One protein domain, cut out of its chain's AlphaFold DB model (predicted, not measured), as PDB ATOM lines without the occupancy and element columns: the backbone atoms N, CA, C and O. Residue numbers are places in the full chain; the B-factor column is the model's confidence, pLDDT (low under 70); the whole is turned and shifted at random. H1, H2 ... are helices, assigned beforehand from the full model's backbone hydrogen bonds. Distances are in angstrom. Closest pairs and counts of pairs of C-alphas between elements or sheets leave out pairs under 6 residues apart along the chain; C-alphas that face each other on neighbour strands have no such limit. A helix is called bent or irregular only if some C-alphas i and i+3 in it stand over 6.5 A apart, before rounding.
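This is residues 2 to 149 of the 149 residues of an uncharacterized protein of Ignavibacterium album (UniProt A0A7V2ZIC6). Five long helices stand side by side in an elongated bundle, placed round its axis as a loosely closed ring in the order H1, H2, H4, H5, H6; the ring is weakest between H4 and H5. The short helix H3 sits tilted at one end, packed on arm H4a, while H4 has a bend but runs on nearly straight. The printed part has 148 residues with six named helices, H1 to H6 along the chain, and no named strand: the class is all helix. The whole is compact, with a radius of gyration of the C-alphas of 16.0 A and spans of 51, 27 and 25 A.

The longest helix is H6, residues 120 to 147. It forms a helical hairpin with H5, residues 90 to 111: they touch, the C-alphas of Ser 96 and Gly 131 being the closest at 4.2 A, and run opposite ways at a shallow tilt of 22 degrees. H6 also touches H1, residues 2 to 20, closest at the C-alphas of Ala 12 and Leu 136, 4.6 A; they run the same way at a shallow tilt of 20 degrees. H1 forms a second helical hairpin with H2, residues 27 to 47, closest at the C-alphas of Pro 16 and Val 33, 6.0 A, with a shallow tilt of 15 degrees. H1, H2 and H6 are an up and down bundle, each running against the one before it in the chain. H2 and H6 are close but not clearly touching, their closest C-alphas, Leu 47 and Arg 128, 7.8 A apart. H4, residues 63 to 81, was assigned as one helix by its hydrogen bonds but is bent: C-alphas 70 and 73 are 6.6 A apart, and its arms H4a, residues 63 to 70, and H4b, residues 73 to 81, stand at a shallow tilt of 23 degrees. H4b touches residues 32 to 39 of H2 alone, closest at the C-alphas of Ile 39 and Pro 73, 5.8 A. H4a touches residues 42 to 46 of H2 alone, closest at the C-alphas of Val 42 and Ser 70, 6.4 A. H4a and H5 only just touch, with 3 pairs of C-alphas within 8 A, the closest those of Thr 64 and Leu 108 at 6.9 A. H3, residues 51 to 59, touches H4a at a steep tilt of 55 degrees, closest at the C-alphas of His 52 and Asn 63, 5.2 A. Among the pairs that stay apart are H1 and H5, and H2 and H5. Every O i to N i+4 pair is within hydrogen-bond range in H2, H3, H4a, H4b, H5 and H6; in H1 it is 12 of 15.

From first to last C-alpha H6 measures 40.4 A, H5 31.4 A, H2 30.0 A, H1 28.1 A, H4b 11.4 A, H3 11.2 A and H4a 10.5 A. H1 begins at C-alpha 2 (48.023, 222.914, -189.915), and H6 ends at C-alpha 147 (35.035, 223.308, -161.366).

The two C-alphas farthest apart are those of Asn 24 and Val 116, 52.5 A. The printed part has no cut, and it has no long link. The mean pLDDT of the printed part is 92.0, with residue 149 alone under 70.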
ATOM      1  N   GLU A   2      48.884 224.031-190.347       75.81
ATOM      2  CA  GLU A   2      48.023 222.914-189.915       75.81
ATOM      3  C   GLU A   2      48.292 222.388-188.494       75.81
ATOM      4  O   GLU A   2      47.351 222.122-187.753       75.81
ATOM      5  N   TYR A   3      49.551 222.295-188.053       86.06
ATOM      6  CA  TYR A   3      49.858 221.844-186.688       86.06
ATOM      7  C   TYR A   3      49.324 222.778-185.591       86.06
ATOM      8  O   TYR A   3      49.060 222.324-184.481       86.06
ATOM      9  N   ILE A   4      49.126 224.067-185.887       89.56
ATOM     10  CA  ILE A   4      48.653 225.059-184.911       89.56
ATOM     11  C   ILE A   4      47.225 224.720-184.481       89.56
ATOM     12  O   ILE A   4      46.973 224.563-183.288       89.56
ATOM     13  N   LYS A   5      46.300 224.527-185.437       87.31
ATOM     14  CA  LYS A   5      44.919 224.122-185.116       87.31
ATOM     15  C   LYS A   5      44.882 222.780-184.380       87.31
ATOM     16  O   LYS A   5      44.109 222.636-183.437       87.31
ATOM     17  N   VAL A   6      45.750 221.831-184.747       89.94
ATOM     18  CA  VAL A   6      45.836 220.515-184.093       89.94
ATOM     19  C   VAL A   6      46.217 220.660-182.624       89.94
ATOM     20  O   VAL A   6      45.510 220.149-181.761       89.94
ATOM     21  N   ILE A   7      47.289 221.400-182.327       93.50
ATOM     22  CA  ILE A   7      47.736 221.647-180.950       93.50
ATOM     23  C   ILE A   7      46.627 222.333-180.148       93.50
ATOM     24  O   ILE A   7      46.331 221.911-179.033       93.50
ATOM     25  N   ILE A   8      45.966 223.342-180.721       94.00
ATOM     26  CA  ILE A   8      44.873 224.059-180.053       94.00
ATOM     27  C   ILE A   8      43.721 223.108-179.697       94.00
ATOM     28  O   ILE A   8      43.245 223.135-178.561       94.00
ATOM     29  N   PHE A   9      43.296 222.239-180.620       91.38
ATOM     30  CA  PHE A   9      42.250 221.248-180.352       91.38
ATOM     31  C   PHE A   9      42.678 220.231-179.288       91.38
ATOM     32  O   PHE A   9      41.926 219.976-178.348       91.38
ATOM     33  N   LEU A  10      43.908 219.714-179.368       92.56
ATOM     34  CA  LEU A  10      44.444 218.786-178.370       92.56
ATOM     35  C   LEU A  10      44.531 219.411-176.974       92.56
ATOM     36  O   LEU A  10      44.251 218.737-175.991       92.56
ATOM     37  N   VAL A  11      44.864 220.695-176.855       95.75
ATOM     38  CA  VAL A  11      44.821 221.391-175.560       95.75
ATOM     39  C   VAL A  11      43.372 221.595-175.112       95.75
ATOM     40  O   VAL A  11      43.036 221.362-173.951       95.75
ATOM     41  N   ALA A  12      42.481 221.973-176.030       96.25
ATOM     42  CA  ALA A  12      41.082 222.239-175.719       96.25
ATOM     43  C   ALA A  12      40.325 221.001-175.209       96.25
ATOM     44  O   ALA A  12      39.400 221.163-174.414       96.25
ATOM     45  N   ILE A  13      40.704 219.779-175.613       95.94
ATOM     46  CA  ILE A  13      40.033 218.542-175.169       95.94
ATOM     47  C   ILE A  13      40.279 218.232-173.688       95.94
ATOM     48  O   ILE A  13      39.448 217.591-173.042       95.94
ATOM     49  N   VAL A  14      41.393 218.713-173.126       96.38
ATOM     50  CA  VAL A  14      41.783 218.438-171.736       96.38
ATOM     51  C   VAL A  14      40.718 218.949-170.766       96.38
ATOM     52  O   VAL A  14      40.339 218.244-169.834       96.38
ATOM     53  N   PHE A  15      40.173 220.140-171.008       96.44
ATOM     54  CA  PHE A  15      39.188 220.775-170.130       96.44
ATOM     55  C   PHE A  15      37.904 219.948-169.930       96.44
ATOM     56  O   PHE A  15      37.589 219.610-168.784       96.44
ATOM     57  N   PRO A  16      37.155 219.572-170.984       95.62
ATOM     58  CA  PRO A  16      35.958 218.763-170.811       95.62
ATOM     59  C   PRO A  16      36.270 217.324-170.362       95.62
ATOM     60  O   PRO A  16      35.438 216.729-169.678       95.62
ATOM     61  N   LEU A  17      37.460 216.772-170.650       96.06
ATOM     62  CA  LEU A  17      37.890 215.481-170.088       96.06
ATOM     63  C   LEU A  17      38.052 215.551-168.566       96.06
ATOM     64  O   LEU A  17      37.526 214.696-167.852       96.06
ATOM     65  N   LEU A  18      38.715 216.596-168.059       94.50
ATOM     66  CA  LEU A  18      38.857 216.821-166.620       94.50
ATOM     67  C   LEU A  18      37.493 216.998-165.939       94.50
ATOM     68  O   LEU A  18      37.267 216.419-164.878       94.50
ATOM     69  N   LEU A  19      36.560 217.735-166.558       93.94
ATOM     70  CA  LEU A  19      35.191 217.851-166.041       93.94
ATOM     71  C   LEU A  19      34.448 216.512-166.037       93.94
ATOM     72  O   LEU A  19      33.697 216.245-165.106       93.94
ATOM     73  N   SER A  20      34.643 215.660-167.048       92.69
ATOM     74  CA  SER A  20      33.945 214.369-167.141       92.69
ATOM     75  C   SER A  20      34.269 213.433-165.972       92.69
ATOM     76  O   SER A  20      33.425 212.634-165.568       92.69
ATOM     77  N   ASN A  21      35.469 213.574-165.402       90.00
ATOM     78  CA  ASN A  21      35.936 212.793-164.258       90.00
ATOM     79  C   ASN A  21      35.561 213.408-162.898       90.00
ATOM     80  O   ASN A  21      35.813 212.791-161.860       90.00
ATOM     81  N   ASN A  22      34.968 214.606-162.871       88.38
ATOM     82  CA  ASN A  22      34.577 215.257-161.626       88.38
ATOM     83  C   ASN A  22      33.286 214.632-161.067       88.38
ATOM     84  O   ASN A  22      32.192 214.845-161.591       88.38
ATOM     85  N   LYS A  23      33.419 213.881-159.966       84.69
ATOM     86  CA  LYS A  23      32.309 213.181-159.295       84.69
ATOM     87  C   LYS A  23      31.301 214.117-158.618       84.69
ATOM     88  O   LYS A  23      30.202 213.671-158.308       84.69
ATOM     89  N   ASN A  24      31.655 215.386-158.407       87.69
ATOM     90  CA  ASN A  24      30.793 216.359-157.730       87.69
ATOM     91  C   ASN A  24      29.757 216.989-158.674       87.69
ATOM     92  O   ASN A  24      28.785 217.589-158.224       87.69
ATOM     93  N   LEU A  25      29.926 216.838-159.992       91.00
ATOM     94  CA  LEU A  25      29.008 217.418-160.964       91.00
ATOM     95  C   LEU A  25      27.683 216.656-161.017       91.00
ATOM     96  O   LEU A  25      27.641 215.430-161.119       91.00
ATOM     97  N   SER A  26      26.577 217.401-161.068       92.94
ATOM     98  CA  SER A  26      25.258 216.805-161.286       92.94
ATOM     99  C   SER A  26      25.190 216.023-162.607       92.94
ATOM    100  O   SER A  26      25.788 216.401-163.621       92.94
ATOM    101  N   THR A  27      24.358 214.978-162.648       92.38
ATOM    102  CA  THR A  27      24.142 214.144-163.845       92.38
ATOM    103  C   THR A  27      23.758 214.962-165.082       92.38
ATOM    104  O   THR A  27      24.138 214.620-166.203       92.38
ATOM    105  N   LYS A  28      23.017 216.066-164.902       92.88
ATOM    106  CA  LYS A  28      22.630 216.968-165.997       92.88
ATOM    107  C   LYS A  28      23.844 217.689-166.590       92.88
ATOM    108  O   LYS A  28      23.968 217.747-167.812       92.88
ATOM    109  N   ILE A  29      24.749 218.188-165.743       93.69
ATOM    110  CA  ILE A  29      25.986 218.856-166.175       93.69
ATOM    111  C   ILE A  29      26.937 217.846-166.823       93.69
ATOM    112  O   ILE A  29      27.489 218.129-167.880       93.69
ATOM    113  N   LEU A  30      27.061 216.633-166.280       94.25
ATOM    114  CA  LEU A  30      27.879 215.584-166.897       94.25
ATOM    115  C   LEU A  30      27.394 215.217-168.307       94.25
ATOM    116  O   LEU A  30      28.209 215.056-169.215       94.25
ATOM    117  N   LYS A  31      26.075 215.122-168.532       95.81
ATOM    118  CA  LYS A  31      25.510 214.905-169.879       95.81
ATOM    119  C   LYS A  31      25.849 216.052-170.835       95.81
ATOM    120  O   LYS A  31      26.159 215.793-171.994       95.81
ATOM    121  N   PHE A  32      25.824 217.292-170.348       96.19
ATOM    122  CA  PHE A  32      26.231 218.464-171.121       96.19
ATOM    123  C   PHE A  32      27.719 218.412-171.496       96.19
ATOM    124  O   PHE A  32      28.055 218.515-172.670       96.19
ATOM    125  N   VAL A  33      28.607 218.146-170.532       96.19
ATOM    126  CA  VAL A  33      30.056 217.994-170.761       96.19
ATOM    127  C   VAL A  33      30.347 216.876-171.769       96.19
ATOM    128  O   VAL A  33      31.162 217.051-172.670       96.19
ATOM    129  N   LYS A  34      29.642 215.742-171.679       95.88
ATOM    130  CA  LYS A  34      29.759 214.646-172.654       95.88
ATOM    131  C   LYS A  34      29.310 215.055-174.059       95.88
ATOM    132  O   LYS A  34      29.917 214.609-175.026       95.88
ATOM    133  N   MET A  35      28.298 215.913-174.186       97.19
ATOM    134  CA  MET A  35      27.910 216.476-175.483       97.19
ATOM    135  C   MET A  35      29.010 217.386-176.051       97.19
ATOM    136  O   MET A  35      29.310 217.299-177.237       97.19
ATOM    137  N   ILE A  36      29.661 218.202-175.214       97.00
ATOM    138  CA  ILE A  36      30.819 219.010-175.632       97.00
ATOM    139  C   ILE A  36      31.985 218.122-176.085       97.00
ATOM    140  O   ILE A  36      32.563 218.383-177.136       97.00
ATOM    141  N   LEU A  37      32.294 217.040-175.357       96.62
ATOM    142  CA  LEU A  37      33.293 216.049-175.787       96.62
ATOM    143  C   LEU A  37      32.928 215.410-177.126       96.62
ATOM    144  O   LEU A  37      33.785 215.259-177.988       96.62
ATOM    145  N   PHE A  38      31.661 215.051-177.316       96.94
ATOM    146  CA  PHE A  38      31.203 214.472-178.572       96.94
ATOM    147  C   PHE A  38      31.379 215.444-179.747       96.94
ATOM    148  O   PHE A  38      31.930 215.058-180.774       96.94
ATOM    149  N   ILE A  39      31.005 216.715-179.574       96.81
ATOM    150  CA  ILE A  39      31.266 217.765-180.570       96.81
ATOM    151  C   ILE A  39      32.764 217.895-180.837       96.81
ATOM    152  O   ILE A  39      33.174 217.975-181.991       96.81
ATOM    153  N   HIS A  40      33.582 217.882-179.785       96.19
ATOM    154  CA  HIS A  40      35.030 217.962-179.909       96.19
ATOM    155  C   HIS A  40      35.579 216.840-180.800       96.19
ATOM    156  O   HIS A  40      36.367 217.105-181.702       96.19
ATOM    157  N   LEU A  41      35.133 215.598-180.588       94.75
ATOM    158  CA  LEU A  41      35.533 214.456-181.411       94.75
ATOM    159  C   LEU A  41      35.103 214.631-182.871       94.75
ATOM    160  O   LEU A  41      35.907 214.407-183.769       94.75
ATOM    161  N   VAL A  42      33.868 215.077-183.116       94.88
ATOM    162  CA  VAL A  42      33.380 215.346-184.479       94.88
ATOM    163  C   VAL A  42      34.232 216.414-185.169       94.88
ATOM    164  O   VAL A  42      34.666 216.208-186.300       94.88
ATOM    165  N   LEU A  43      34.539 217.517-184.480       93.31
ATOM    166  CA  LEU A  43      35.427 218.559-184.998       93.31
ATOM    167  C   LEU A  43      36.828 218.020-185.305       93.31
ATOM    168  O   LEU A  43      37.400 218.371-186.332       93.31
ATOM    169  N   LEU A  44      37.358 217.136-184.460       92.69
ATOM    170  CA  LEU A  44      38.656 216.498-184.662       92.69
ATOM    171  C   LEU A  44      38.664 215.677-185.964       92.69
ATOM    172  O   LEU A  44      39.552 215.848-186.801       92.69
ATOM    173  N   PHE A  45      37.632 214.863-186.197       91.88
ATOM    174  CA  PHE A  45      37.494 214.104-187.445       91.88
ATOM    175  C   PHE A  45      37.365 214.992-188.682       91.88
ATOM    176  O   PHE A  45      37.997 214.725-189.704       91.88
ATOM    177  N   ILE A  46      36.575 216.058-188.604       89.88
ATOM    178  CA  ILE A  46      36.319 216.923-189.757       89.88
ATOM    179  C   ILE A  46      37.516 217.825-190.074       89.88
ATOM    180  O   ILE A  46      37.889 217.934-191.239       89.88
ATOM    181  N   LEU A  47      38.118 218.461-189.069       86.12
ATOM    182  CA  LEU A  47      39.126 219.511-189.263       86.12
ATOM    183  C   LEU A  47      40.561 218.986-189.315       86.12
ATOM    184  O   LEU A  47      41.393 219.576-190.003       86.12
ATOM    185  N   ILE A  48      40.867 217.923-188.562       86.06
ATOM    186  CA  ILE A  48      42.225 217.364-188.484       86.06
ATOM    187  C   ILE A  48      42.353 216.189-189.438       86.06
ATOM    188  O   ILE A  48      43.205 216.204-190.320       86.06
ATOM    189  N   PHE A  49      41.480 215.192-189.295       87.06
ATOM    190  CA  PHE A  49      41.530 214.003-190.146       87.06
ATOM    191  C   PHE A  49      40.925 214.221-191.534       87.06
ATOM    192  O   PHE A  49      40.967 213.305-192.349       87.06
ATOM    193  N   LYS A  50      40.368 215.413-191.805       89.06
ATOM    194  CA  LYS A  50      39.714 215.759-193.075       89.06
ATOM    195  C   LYS A  50      38.755 214.652-193.529       89.06
ATOM    196  O   LYS A  50      38.756 214.245-194.688       89.06
ATOM    197  N   LEU A  51      37.935 214.150-192.596       90.31
ATOM    198  CA  LEU A  51      37.057 212.995-192.820       90.31
ATOM    199  C   LEU A  51      36.173 213.160-194.067       90.31
ATOM    200  O   LEU A  51      35.873 212.175-194.727       90.31
ATOM    201  N   HIS A  52      35.782 214.388-194.413       90.25
ATOM    202  CA  HIS A  52      35.013 214.684-195.623       90.25
ATOM    203  C   HIS A  52      35.752 214.270-196.909       90.25
ATOM    204  O   HIS A  52      35.155 213.576-197.723       90.25
ATOM    205  N   HIS A  53      37.053 214.560-197.055       89.56
ATOM    206  CA  HIS A  53      37.832 214.077-198.202       89.56
ATOM    207  C   HIS A  53      37.924 212.553-198.219       89.56
ATOM    208  O   HIS A  53      37.686 211.939-199.249       89.56
ATOM    209  N   LEU A  54      38.183 211.926-197.067       91.00
ATOM    210  CA  LEU A  54      38.272 210.466-196.987       91.00
ATOM    211  C   LEU A  54      36.948 209.787-197.370       91.00
ATOM    212  O   LEU A  54      36.945 208.796-198.097       91.00
ATOM    213  N   LEU A  55      35.816 210.322-196.907       91.38
ATOM    214  CA  LEU A  55      34.490 209.805-197.244       91.38
ATOM    215  C   LEU A  55      34.119 210.056-198.710       91.38
ATOM    216  O   LEU A  55      33.495 209.195-199.334       91.38
ATOM    217  N   ARG A  56      34.518 211.199-199.270       90.94
ATOM    218  CA  ARG A  56      34.345 211.499-200.691       90.94
ATOM    219  C   ARG A  56      35.145 210.533-201.552       90.94
ATOM    220  O   ARG A  56      34.581 209.904-202.439       90.94
ATOM    221  N   ASP A  57      36.425 210.372-201.259       91.19
ATOM    222  CA  ASP A  57      37.342 209.649-202.132       91.19
ATOM    223  C   ASP A  57      37.133 208.123-202.046       91.19
ATOM    224  O   ASP A  57      37.258 207.432-203.055       91.19
ATOM    225  N   LEU A  58      36.766 207.586-200.872       95.25
ATOM    226  CA  LEU A  58      36.566 206.139-200.674       95.25
ATOM    227  C   LEU A  58      35.117 205.671-200.846       95.25
ATOM    228  O   LEU A  58      34.891 204.532-201.251       95.25
ATOM    229  N   PHE A  59      34.134 206.510-200.511       93.38
ATOM    230  CA  PHE A  59      32.717 206.119-200.469       93.38
ATOM    231  C   PHE A  59      31.819 206.982-201.363       93.38
ATOM    232  O   PHE A  59      30.604 206.788-201.368       93.38
ATOM    233  N   ASN A  60      32.392 207.924-202.120       91.88
ATOM    234  CA  ASN A  60      31.669 208.853-202.990       91.88
ATOM    235  C   ASN A  60      30.595 209.677-202.250       91.88
ATOM    236  O   ASN A  60      29.567 210.049-202.818       91.88
ATOM    237  N   ILE A  61      30.818 209.946-200.958       91.38
ATOM    238  CA  ILE A  61      29.925 210.769-200.139       91.38
ATOM    239  C   ILE A  61      30.282 212.246-200.363       91.38
ATOM    240  O   ILE A  61      31.419 212.635-200.104       91.38
ATOM    241  N   PRO A  62      29.341 213.107-200.798       90.12
ATOM    242  CA  PRO A  62      29.637 214.519-201.024       90.12
ATOM    243  C   PRO A  62      30.040 215.246-199.732       90.12
ATOM    244  O   PRO A  62      29.376 215.090-198.704       90.12
ATOM    245  N   ASN A  63      31.041 216.132-199.812       90.56
ATOM    246  CA  ASN A  63      31.510 216.953-198.682       90.56
ATOM    247  C   ASN A  63      30.356 217.687-197.978       90.56
ATOM    248  O   ASN A  63      30.287 217.713-196.750       90.56
ATOM    249  N   THR A  64      29.388 218.204-198.745       90.69
ATOM    250  CA  THR A  64      28.181 218.867-198.229       90.69
ATOM    251  C   THR A  64      27.404 217.988-197.251       90.69
ATOM    252  O   THR A  64      26.954 218.470-196.214       90.69
ATOM    253  N   VAL A  65      27.266 216.692-197.547       91.12
ATOM    254  CA  VAL A  65      26.560 215.739-196.678       91.12
ATOM    255  C   VAL A  65      27.341 215.543-195.384       91.12
ATOM    256  O   VAL A  65      26.765 215.638-194.302       91.12
ATOM    257  N   THR A  66      28.655 215.332-195.469       92.44
ATOM    258  CA  THR A  66      29.507 215.164-194.286       92.44
ATOM    259  C   THR A  66      29.464 216.396-193.382       92.44
ATOM    260  O   THR A  66      29.322 216.263-192.165       92.44
ATOM    261  N   TYR A  67      29.508 217.600-193.959       92.31
ATOM    262  CA  TYR A  67      29.411 218.840-193.197       92.31
ATOM    263  C   TYR A  67      28.034 219.044-192.560       92.31
ATOM    264  O   TYR A  67      27.963 219.380-191.376       92.31
ATOM    265  N   LEU A  68      26.942 218.758-193.277       92.12
ATOM    266  CA  LEU A  68      25.590 218.791-192.706       92.12
ATOM    267  C   LEU A  68      25.453 217.836-191.515       92.12
ATOM    268  O   LEU A  68      24.937 218.223-190.466       92.12
ATOM    269  N   LEU A  69      25.970 216.610-191.638       93.19
ATOM    270  CA  LEU A  69      25.972 215.641-190.541       93.19
ATOM    271  C   LEU A  69      26.815 216.129-189.355       93.19
ATOM    272  O   LEU A  69      26.405 215.978-188.204       93.19
ATOM    273  N   SER A  70      27.953 216.778-189.616       92.69
ATOM    274  CA  SER A  70      28.815 217.341-188.569       92.69
ATOM    275  C   SER A  70      28.181 218.506-187.794       92.69
ATOM    276  O   SER A  70      28.588 218.779-186.665       92.69
ATOM    277  N   ALA A  71      27.153 219.156-188.352       93.31
ATOM    278  CA  ALA A  71      26.400 220.217-187.686       93.31
ATOM    279  C   ALA A  71      25.345 219.679-186.696       93.31
ATOM    280  O   ALA A  71      24.972 220.378-185.749       93.31
ATOM    281  N   ILE A  72      24.885 218.430-186.857       94.88
ATOM    282  CA  ILE A  72      23.850 217.814-186.002       94.88
ATOM    283  C   ILE A  72      24.203 217.883-184.502       94.88
ATOM    284  O   ILE A  72      23.354 218.324-183.723       94.88
ATOM    285  N   PRO A  73      25.422 217.517-184.056       95.75
ATOM    286  CA  PRO A  73      25.828 217.640-182.655       95.75
ATOM    287  C   PRO A  73      25.651 219.054-182.079       95.75
ATOM    288  O   PRO A  73      25.214 219.199-180.937       95.75
ATOM    289  N   PHE A  74      25.927 220.101-182.864       94.31
ATOM    290  CA  PHE A  74      25.755 221.494-182.437       94.31
ATOM    291  C   PHE A  74      24.280 221.864-182.277       94.31
ATOM    292  O   PHE A  74      23.894 222.455-181.270       94.31
ATOM    293  N   VAL A  75      23.435 221.456-183.227       94.94
ATOM    294  CA  VAL A  75      21.979 221.650-183.130       94.94
ATOM    295  C   VAL A  75      21.423 220.921-181.904       94.94
ATOM    296  O   VAL A  75      20.631 221.476-181.139       94.94
ATOM    297  N   MET A  76      21.880 219.690-181.655       96.25
ATOM    298  CA  MET A  76      21.502 218.923-180.468       96.25
ATOM    299  C   MET A  76      21.939 219.606-179.169       96.25
ATOM    300  O   MET A  76      21.174 219.593-178.204       96.25
ATOM    301  N   LEU A  77      23.139 220.196-179.133       95.88
ATOM    302  CA  LEU A  77      23.635 220.948-177.983       95.88
ATOM    303  C   LEU A  77      22.720 222.133-177.662       95.88
ATOM    304  O   LEU A  77      22.287 222.268-176.518       95.88
ATOM    305  N   ILE A  78      22.382 222.938-178.673       93.69
ATOM    306  CA  ILE A  78      21.513 224.110-178.520       93.69
ATOM    307  C   ILE A  78      20.128 223.685-178.023       93.69
ATOM    308  O   ILE A  78      19.635 224.229-177.037       93.69
ATOM    309  N   ASN A  79      19.528 222.661-178.634       94.19
ATOM    310  CA  ASN A  79      18.167 222.238-178.297       94.19
ATOM    311  C   ASN A  79      18.065 221.571-176.918       94.19
ATOM    312  O   ASN A  79      17.126 221.832-176.171       94.19
ATOM    313  N   LYS A  80      19.017 220.698-176.559       95.25
ATOM    314  CA  LYS A  80      18.942 219.898-175.321       95.25
ATOM    315  C   LYS A  80      19.549 220.589-174.104       95.25
ATOM    316  O   LYS A  80      19.158 220.278-172.980       95.25
ATOM    317  N   PHE A  81      20.498 221.501-174.310       95.12
ATOM    318  CA  PHE A  81      21.275 222.122-173.237       95.12
ATOM    319  C   PHE A  81      21.270 223.655-173.291       95.12
ATOM    320  O   PHE A  81      22.161 224.301-172.742       95.12
ATOM    321  N   SER A  82      20.232 224.254-173.886       91.06
ATOM    322  CA  SER A  82      20.057 225.713-173.973       91.06
ATOM    323  C   SER A  82      20.247 226.429-172.633       91.06
ATOM    324  O   SER A  82      20.872 227.481-172.576       91.06
ATOM    325  N   THR A  83      19.770 225.848-171.526       90.19
ATOM    326  CA  THR A  83      19.930 226.441-170.187       90.19
ATOM    327  C   THR A  83      21.388 226.524-169.730       90.19
ATOM    328  O   THR A  83      21.765 227.497-169.090       90.19
ATOM    329  N   GLN A  84      22.221 225.538-170.078       91.44
ATOM    330  CA  GLN A  84      23.646 225.497-169.730       91.44
ATOM    331  C   GLN A  84      24.473 226.468-170.590       91.44
ATOM    332  O   GLN A  84      25.565 226.862-170.173       91.44
ATOM    333  N   LEU A  85      23.929 226.849-171.754       88.75
ATOM    334  CA  LEU A  85      24.489 227.800-172.718       88.75
ATOM    335  C   LEU A  85      24.087 229.263-172.455       88.75
ATOM    336  O   LEU A  85      24.571 230.166-173.129       88.75
ATOM    337  N   LYS A  86      23.214 229.549-171.479       82.50
ATOM    338  CA  LYS A  86      22.871 230.930-171.080       82.50
ATOM    339  C   LYS A  86      23.938 231.527-170.162       82.50
ATOM    340  O   LYS A  86      23.647 231.988-169.063       82.50
ATOM    341  N   SER A  87      25.188 231.461-170.587       83.19
ATOM    342  CA  SER A  87      26.330 231.943-169.824       83.19
ATOM    343  C   SER A  87      27.243 232.802-170.679       83.19
ATOM    344  O   SER A  87      27.272 232.652-171.901       83.19
ATOM    345  N   GLY A  88      27.968 233.719-170.031       86.25
ATOM    346  CA  GLY A  88      28.799 234.710-170.716       86.25
ATOM    347  C   GLY A  88      29.819 234.080-171.662       86.25
ATOM    348  O   GLY A  88      30.019 234.577-172.763       86.25
ATOM    349  N   GLU A  89      30.400 232.933-171.301       91.06
ATOM    350  CA  GLU A  89      31.382 232.243-172.137       91.06
ATOM    351  C   GLU A  89      30.797 231.629-173.417       91.06
ATOM    352  O   GLU A  89      31.543 231.325-174.345       91.06
ATOM    353  N   SER A  90      29.473 231.482-173.522       94.25
ATOM    354  CA  SER A  90      28.836 230.926-174.723       94.25
ATOM    355  C   SER A  90      28.990 231.829-175.951       94.25
ATOM    356  O   SER A  90      28.851 231.354-177.075       94.25
ATOM    357  N   ILE A  91      29.379 233.098-175.769       95.69
ATOM    358  CA  ILE A  91      29.787 233.968-176.878       95.69
ATOM    359  C   ILE A  91      30.997 233.403-177.638       95.69
ATOM    360  O   ILE A  91      31.038 233.463-178.865       95.69
ATOM    361  N   TYR A  92      31.945 232.773-176.935       97.50
ATOM    362  CA  TYR A  92      33.116 232.153-177.556       97.50
ATOM    363  C   TYR A  92      32.728 230.912-178.364       97.50
ATOM    364  O   TYR A  92      33.274 230.685-179.440       97.50
ATOM    365  N   LEU A  93      31.734 230.145-177.902       96.50
ATOM    366  CA  LEU A  93      31.164 229.045-178.681       96.50
ATOM    367  C   LEU A  93      30.519 229.559-179.975       96.50
ATOM    368  O   LEU A  93      30.748 228.984-181.034       96.50
ATOM    369  N   ILE A  94      29.748 230.648-179.902       95.81
ATOM    370  CA  ILE A  94      29.102 231.251-181.077       95.81
ATOM    371  C   ILE A  94      30.152 231.697-182.096       95.81
ATOM    372  O   ILE A  94      30.055 231.323-183.262       95.81
ATOM    373  N   PHE A  95      31.183 232.432-181.665       97.69
ATOM    374  CA  PHE A  95      32.276 232.836-182.553       97.69
ATOM    375  C   PHE A  95      33.020 231.638-183.143       97.69
ATOM    376  O   PHE A  95      33.320 231.639-184.335       97.69
ATOM    377  N   SER A  96      33.273 230.599-182.344       97.12
ATOM    378  CA  SER A  96      33.899 229.368-182.827       97.12
ATOM    379  C   SER A  96      33.077 228.724-183.944       97.12
ATOM    380  O   SER A  96      33.591 228.506-185.039       97.12
ATOM    381  N   VAL A  97      31.782 228.490-183.703       96.12
ATOM    382  CA  VAL A  97      30.870 227.880-184.681       96.12
ATOM    383  C   VAL A  97      30.759 228.735-185.937       96.12
ATOM    384  O   VAL A  97      30.790 228.200-187.040       96.12
ATOM    385  N   PHE A  98      30.667 230.055-185.784       97.19
ATOM    386  CA  PHE A  98      30.578 230.980-186.905       97.19
ATOM    387  C   PHE A  98      31.823 230.927-187.798       97.19
ATOM    388  O   PHE A  98      31.699 230.751-189.007       97.19
ATOM    389  N   LEU A  99      33.022 231.016-187.217       97.38
ATOM    390  CA  LEU A  99      34.278 230.998-187.974       97.38
ATOM    391  C   LEU A  99      34.534 229.641-188.640       97.38
ATOM    392  O   LEU A  99      34.927 229.593-189.803       97.38
ATOM    393  N   LEU A 100      34.261 228.539-187.935       95.38
ATOM    394  CA  LEU A 100      34.349 227.197-188.514       95.38
ATOM    395  C   LEU A 100      33.322 227.002-189.635       95.38
ATOM    396  O   LEU A 100      33.652 226.442-190.676       95.38
ATOM    397  N   GLY A 101      32.100 227.506-189.453       94.88
ATOM    398  CA  GLY A 101      31.054 227.486-190.472       94.88
ATOM    399  C   GLY A 101      31.428 228.288-191.717       94.88
ATOM    400  O   GLY A 101      31.206 227.814-192.826       94.88
ATOM    401  N   LEU A 102      32.057 229.457-191.556       95.94
ATOM    402  CA  LEU A 102      32.590 230.238-192.676       95.94
ATOM    403  C   LEU A 102      33.698 229.492-193.423       95.94
ATOM    404  O   LEU A 102      33.702 229.506-194.650       95.94
ATOM    405  N   ALA A 103      34.604 228.818-192.709       93.88
ATOM    406  CA  ALA A 103      35.641 228.006-193.341       93.88
ATOM    407  C   ALA A 103      35.032 226.872-194.182       93.88
ATOM    408  O   ALA A 103      35.422 226.676-195.325       93.88
ATOM    409  N   VAL A 104      34.028 226.171-193.642       92.75
ATOM    410  CA  VAL A 104      33.291 225.120-194.364       92.75
ATOM    411  C   VAL A 104      32.545 225.677-195.575       92.75
ATOM    412  O   VAL A 104      32.523 225.052-196.631       92.75
ATOM    413  N   LEU A 105      31.926 226.851-195.444       92.75
ATOM    414  CA  LEU A 105      31.237 227.499-196.555       92.75
ATOM    415  C   LEU A 105      32.217 227.825-197.690       92.75
ATOM    416  O   LEU A 105      31.910 227.563-198.847       92.75
ATOM    417  N   LEU A 106      33.389 228.380-197.366       92.38
ATOM    418  CA  LEU A 106      34.419 228.689-198.359       92.38
ATOM    419  C   LEU A 106      34.948 227.428-199.046       92.38
ATOM    420  O   LEU A 106      35.024 227.421-200.274       92.38
ATOM    421  N   ASP A 107      35.224 226.369-198.285       88.94
ATOM    422  CA  ASP A 107      35.632 225.061-198.815       88.94
ATOM    423  C   ASP A 107      34.595 224.542-199.827       88.94
ATOM    424  O   ASP A 107      34.907 224.285-200.983       88.94
ATOM    425  N   LEU A 108      33.307 224.537-199.465       90.25
ATOM    426  CA  LEU A 108      32.231 224.091-200.358       90.25
ATOM    427  C   LEU A 108      32.055 224.964-201.610       90.25
ATOM    428  O   LEU A 108      31.788 224.445-202.697       90.25
ATOM    429  N   LEU A 109      32.161 226.288-201.473       90.31
ATOM    430  CA  LEU A 109      32.001 227.221-202.593       90.31
ATOM    431  C   LEU A 109      33.172 227.139-203.579       90.31
ATOM    432  O   LEU A 109      32.966 227.316-204.784       90.31
ATOM    433  N   THR A 110      34.379 226.873-203.080       87.50
ATOM    434  CA  THR A 110      35.585 226.721-203.903       87.50
ATOM    435  C   THR A 110      35.648 225.341-204.557       87.50
ATOM    436  O   THR A 110      35.837 225.277-205.774       87.50
ATOM    437  N   ASP A 111      35.342 224.259-203.828       83.31
ATOM    438  CA  ASP A 111      35.190 222.900-204.379       83.31
ATOM    439  C   ASP A 111      34.126 222.861-205.489       83.31
ATOM    440  O   ASP A 111      34.327 222.273-206.554       83.31
ATOM    441  N   GLY A 112      32.993 223.537-205.269       82.88
ATOM    442  CA  GLY A 112      31.914 223.663-206.250       82.88
ATOM    443  C   GLY A 112      32.233 224.580-207.437       82.88
ATOM    444  O   GLY A 112      31.390 224.724-208.322       82.88
ATOM    445  N   ARG A 113      33.413 225.221-207.460       83.94
ATOM    446  CA  ARG A 113      33.827 226.247-208.440       83.94
ATOM    447  C   ARG A 113      32.829 227.401-208.587       83.94
ATOM    448  O   ARG A 113      32.756 228.032-209.638       83.94
ATOM    449  N   ILE A 114      32.064 227.681-207.533       86.12
ATOM    450  CA  ILE A 114      31.102 228.789-207.491       86.12
ATOM    451  C   ILE A 114      31.860 230.111-207.348       86.12
ATOM    452  O   ILE A 114      31.477 231.117-207.942       86.12
ATOM    453  N   ILE A 115      32.955 230.104-206.580       84.81
ATOM    454  CA  ILE A 115      33.840 231.254-206.384       84.81
ATOM    455  C   ILE A 115      35.281 230.822-206.659       84.81
ATOM    456  O   ILE A 115      35.701 229.744-206.247       84.81
ATOM    457  N   VAL A 116      36.050 231.688-207.321       80.56
ATOM    458  CA  VAL A 116      37.499 231.528-207.489       80.56
ATOM    459  C   VAL A 116      38.193 232.615-206.678       80.56
ATOM    460  O   VAL A 116      38.218 233.781-207.066       80.56
ATOM    461  N   LEU A 117      38.727 232.229-205.522       79.25
ATOM    462  CA  LEU A 117      39.477 233.101-204.624       79.25
ATOM    463  C   LEU A 117      40.956 232.734-204.702       79.25
ATOM    464  O   LEU A 117      41.333 231.590-204.463       79.25
ATOM    465  N   GLN A 118      41.813 233.707-205.016       77.50
ATOM    466  CA  GLN A 118      43.252 233.504-204.864       77.50
ATOM    467  C   GLN A 118      43.566 233.320-203.376       77.50
ATOM    468  O   GLN A 118      43.167 234.151-202.560       77.50
ATOM    469  N   LYS A 119      44.298 232.250-203.040       81.94
ATOM    470  CA  LYS A 119      44.639 231.865-201.658       81.94
ATOM    471  C   LYS A 119      43.426 231.501-200.784       81.94
ATOM    472  O   LYS A 119      43.433 231.778-199.586       81.94
ATOM    473  N   SER A 120      42.395 230.881-201.368       84.12
ATOM    474  CA  SER A 120      41.259 230.310-200.623       84.12
ATOM    475  C   SER A 120      41.709 229.454-199.439       84.12
ATOM    476  O   SER A 120      41.211 229.634-198.330       84.12
ATOM    477  N   ASP A 121      42.712 228.609-199.666       83.81
ATOM    478  CA  ASP A 121      43.195 227.625-198.700       83.81
ATOM    479  C   ASP A 121      43.823 228.300-197.470       83.81
ATOM    480  O   ASP A 121      43.616 227.865-196.337       83.81
ATOM    481  N   ASP A 122      44.538 229.415-197.673       90.00
ATOM    482  CA  ASP A 122      45.111 230.203-196.577       90.00
ATOM    483  C   ASP A 122      43.999 230.839-195.729       90.00
ATOM    484  O   ASP A 122      44.038 230.786-194.500       90.00
ATOM    485  N   VAL A 123      42.992 231.440-196.376       91.38
ATOM    486  CA  VAL A 123      41.862 232.097-195.691       91.38
ATOM    487  C   VAL A 123      41.044 231.085-194.894       91.38
ATOM    488  O   VAL A 123      40.709 231.334-193.734       91.38
ATOM    489  N   GLU A 124      40.755 229.932-195.490       91.06
ATOM    490  CA  GLU A 124      40.090 228.811-194.832       91.06
ATOM    491  C   GLU A 124      40.870 228.347-193.597       91.06
ATOM    492  O   GLU A 124      40.290 228.159-192.523       91.06
ATOM    493  N   GLU A 125      42.192 228.219-193.709       91.25
ATOM    494  CA  GLU A 125      43.037 227.801-192.596       91.25
ATOM    495  C   GLU A 125      43.073 228.845-191.471       91.25
ATOM    496  O   GLU A 125      42.966 228.480-190.296       91.25
ATOM    497  N   TYR A 126      43.135 230.142-191.790       94.56
ATOM    498  CA  TYR A 126      43.036 231.205-190.785       94.56
ATOM    499  C   TYR A 126      41.697 231.176-190.046       94.56
ATOM    500  O   TYR A 126      41.672 231.295-188.818       94.56
ATOM    501  N   LEU A 127      40.589 230.972-190.764       95.62
ATOM    502  CA  LEU A 127      39.264 230.834-190.159       95.62
ATOM    503  C   LEU A 127      39.181 229.598-189.255       95.62
ATOM    504  O   LEU A 127      38.650 229.686-188.146       95.62
ATOM    505  N   ARG A 128      39.760 228.466-189.676       94.69
ATOM    506  CA  ARG A 128      39.839 227.242-188.862       94.69
ATOM    507  C   ARG A 128      40.656 227.446-187.592       94.69
ATOM    508  O   ARG A 128      40.214 227.033-186.520       94.69
ATOM    509  N   ILE A 129      41.814 228.098-187.687       95.69
ATOM    510  CA  ILE A 129      42.661 228.418-186.530       95.69
ATOM    511  C   ILE A 129      41.920 229.359-185.580       95.69
ATOM    512  O   ILE A 129      41.846 229.075-184.387       95.69
ATOM    513  N   ALA A 130      41.327 230.440-186.087       96.75
ATOM    514  CA  ALA A 130      40.570 231.377-185.264       96.75
ATOM    515  C   ALA A 130      39.389 230.675-184.568       96.75
ATOM    516  O   ALA A 130      39.213 230.799-183.355       96.75
ATOM    517  N   GLY A 131      38.637 229.850-185.302       96.88
ATOM    518  CA  GLY A 131      37.565 229.020-184.757       96.88
ATOM    519  C   GLY A 131      38.039 228.062-183.656       96.88
ATOM    520  O   GLY A 131      37.378 227.947-182.621       96.88
ATOM    521  N   ALA A 132      39.207 227.432-183.830       96.00
ATOM    522  CA  ALA A 132      39.844 226.582-182.823       96.00
ATOM    523  C   ALA A 132      40.264 227.369-181.568       96.00
ATOM    524  O   ALA A 132      40.073 226.888-180.451       96.00
ATOM    525  N   ILE A 133      40.795 228.589-181.723       97.44
ATOM    526  CA  ILE A 133      41.149 229.466-180.592       97.44
ATOM    527  C   ILE A 133      39.900 229.779-179.765       97.44
ATOM    528  O   ILE A 133      39.903 229.607-178.549       97.44
ATOM    529  N   PHE A 134      38.803 230.174-180.413       98.00
ATOM    530  CA  PHE A 134      37.542 230.432-179.716       98.00
ATOM    531  C   PHE A 134      36.968 229.173-179.049       98.00
ATOM    532  O   PHE A 134      36.439 229.254-177.940       98.00
ATOM    533  N   TRP A 135      37.138 227.998-179.666       97.56
ATOM    534  CA  TRP A 135      36.774 226.711-179.067       97.56
ATOM    535  C   TRP A 135      37.579 226.415-177.795       97.56
ATOM    536  O   TRP A 135      37.017 225.991-176.783       97.56
ATOM    537  N   LEU A 136      38.890 226.666-177.818       97.62
ATOM    538  CA  LEU A 136      39.771 226.536-176.659       97.62
ATOM    539  C   LEU A 136      39.348 227.481-175.530       97.62
ATOM    540  O   LEU A 136      39.166 227.035-174.397       97.62
ATOM    541  N   ILE A 137      39.151 228.763-175.849       97.75
ATOM    542  CA  ILE A 137      38.733 229.788-174.885       97.75
ATOM    543  C   ILE A 137      37.395 229.397-174.242       97.75
ATOM    544  O   ILE A 137      37.264 229.439-173.017       97.75
ATOM    545  N   TYR A 138      36.428 228.944-175.045       97.62
ATOM    546  CA  TYR A 138      35.151 228.434-174.550       97.62
ATOM    547  C   TYR A 138      35.340 227.285-173.550       97.62
ATOM    548  O   TYR A 138      34.814 227.346-172.438       97.62
ATOM    549  N   ASN A 139      36.114 226.257-173.913       97.50
ATOM    550  CA  ASN A 139      36.333 225.087-173.059       97.50
ATOM    551  C   ASN A 139      37.070 225.443-171.756       97.50
ATOM    552  O   ASN A 139      36.727 224.916-170.696       97.50
ATOM    553  N   TYR A 140      38.026 226.373-171.809       96.94
ATOM    554  CA  TYR A 140      38.730 226.880-170.631       96.94
ATOM    555  C   TYR A 140      37.790 227.598-169.651       96.94
ATOM    556  O   TYR A 140      37.769 227.284-168.454       96.94
ATOM    557  N   PHE A 141      36.982 228.545-170.138       96.50
ATOM    558  CA  PHE A 141      36.038 229.269-169.281       96.50
ATOM    559  C   PHE A 141      34.921 228.361-168.768       96.50
ATOM    560  O   PHE A 141      34.530 228.464-167.602       96.50
ATOM    561  N   LEU A 142      34.463 227.417-169.594       95.56
ATOM    562  CA  LEU A 142      33.503 226.403-169.184       95.56
ATOM    563  C   LEU A 142      34.041 225.554-168.024       95.56
ATOM    564  O   LEU A 142      33.340 225.363-167.029       95.56
ATOM    565  N   TYR A 143      35.284 225.076-168.132       95.56
ATOM    566  CA  TYR A 143      35.966 224.353-167.058       95.56
ATOM    567  C   TYR A 143      36.077 225.191-165.790       95.56
ATOM    568  O   TYR A 143      35.706 224.725-164.715       95.56
ATOM    569  N   SER A 144      36.524 226.439-165.926       94.19
ATOM    570  CA  SER A 144      36.711 227.351-164.796       94.19
ATOM    571  C   SER A 144      35.411 227.577-164.024       94.19
ATOM    572  O   SER A 144      35.409 227.508-162.799       94.19
ATOM    573  N   ARG A 145      34.290 227.764-164.730       92.25
ATOM    574  CA  ARG A 145      32.962 227.907-164.122       92.25
ATOM    575  C   ARG A 145      32.512 226.628-163.418       92.25
ATOM    576  O   ARG A 145      32.051 226.681-162.285       92.25
ATOM    577  N   LEU A 146      32.602 225.485-164.101       92.19
ATOM    578  CA  LEU A 146      32.019 224.234-163.614       92.19
ATOM    579  C   LEU A 146      32.862 223.540-162.539       92.19
ATOM    580  O   LEU A 146      32.315 222.760-161.776       92.19
ATOM    581  N   LYS A 147      34.167 223.820-162.442       89.38
ATOM    582  CA  LYS A 147      35.035 223.308-161.366       89.38
ATOM    583  C   LYS A 147      34.637 223.826-159.978       89.38
ATOM    584  O   LYS A 147      34.938 223.170-158.985       89.38
ATOM    585  N   VAL A 148      34.055 225.023-159.914       80.31
ATOM    586  CA  VAL A 148      33.708 225.714-158.660       80.31
ATOM    587  C   VAL A 148      32.359 225.239-158.097       80.31
ATOM    588  O   VAL A 148      32.065 225.499-156.935       80.31
ATOM    589  N   ILE A 149      31.559 224.544-158.914       69.00
ATOM    590  CA  ILE A 149      30.243 223.987-158.564       69.00
ATOM    591  C   ILE A 149      30.419 222.576-158.004       69.00
ATOM    592  O   ILE A 149      29.784 222.290-156.969       69.00
TER     593      ILE A 149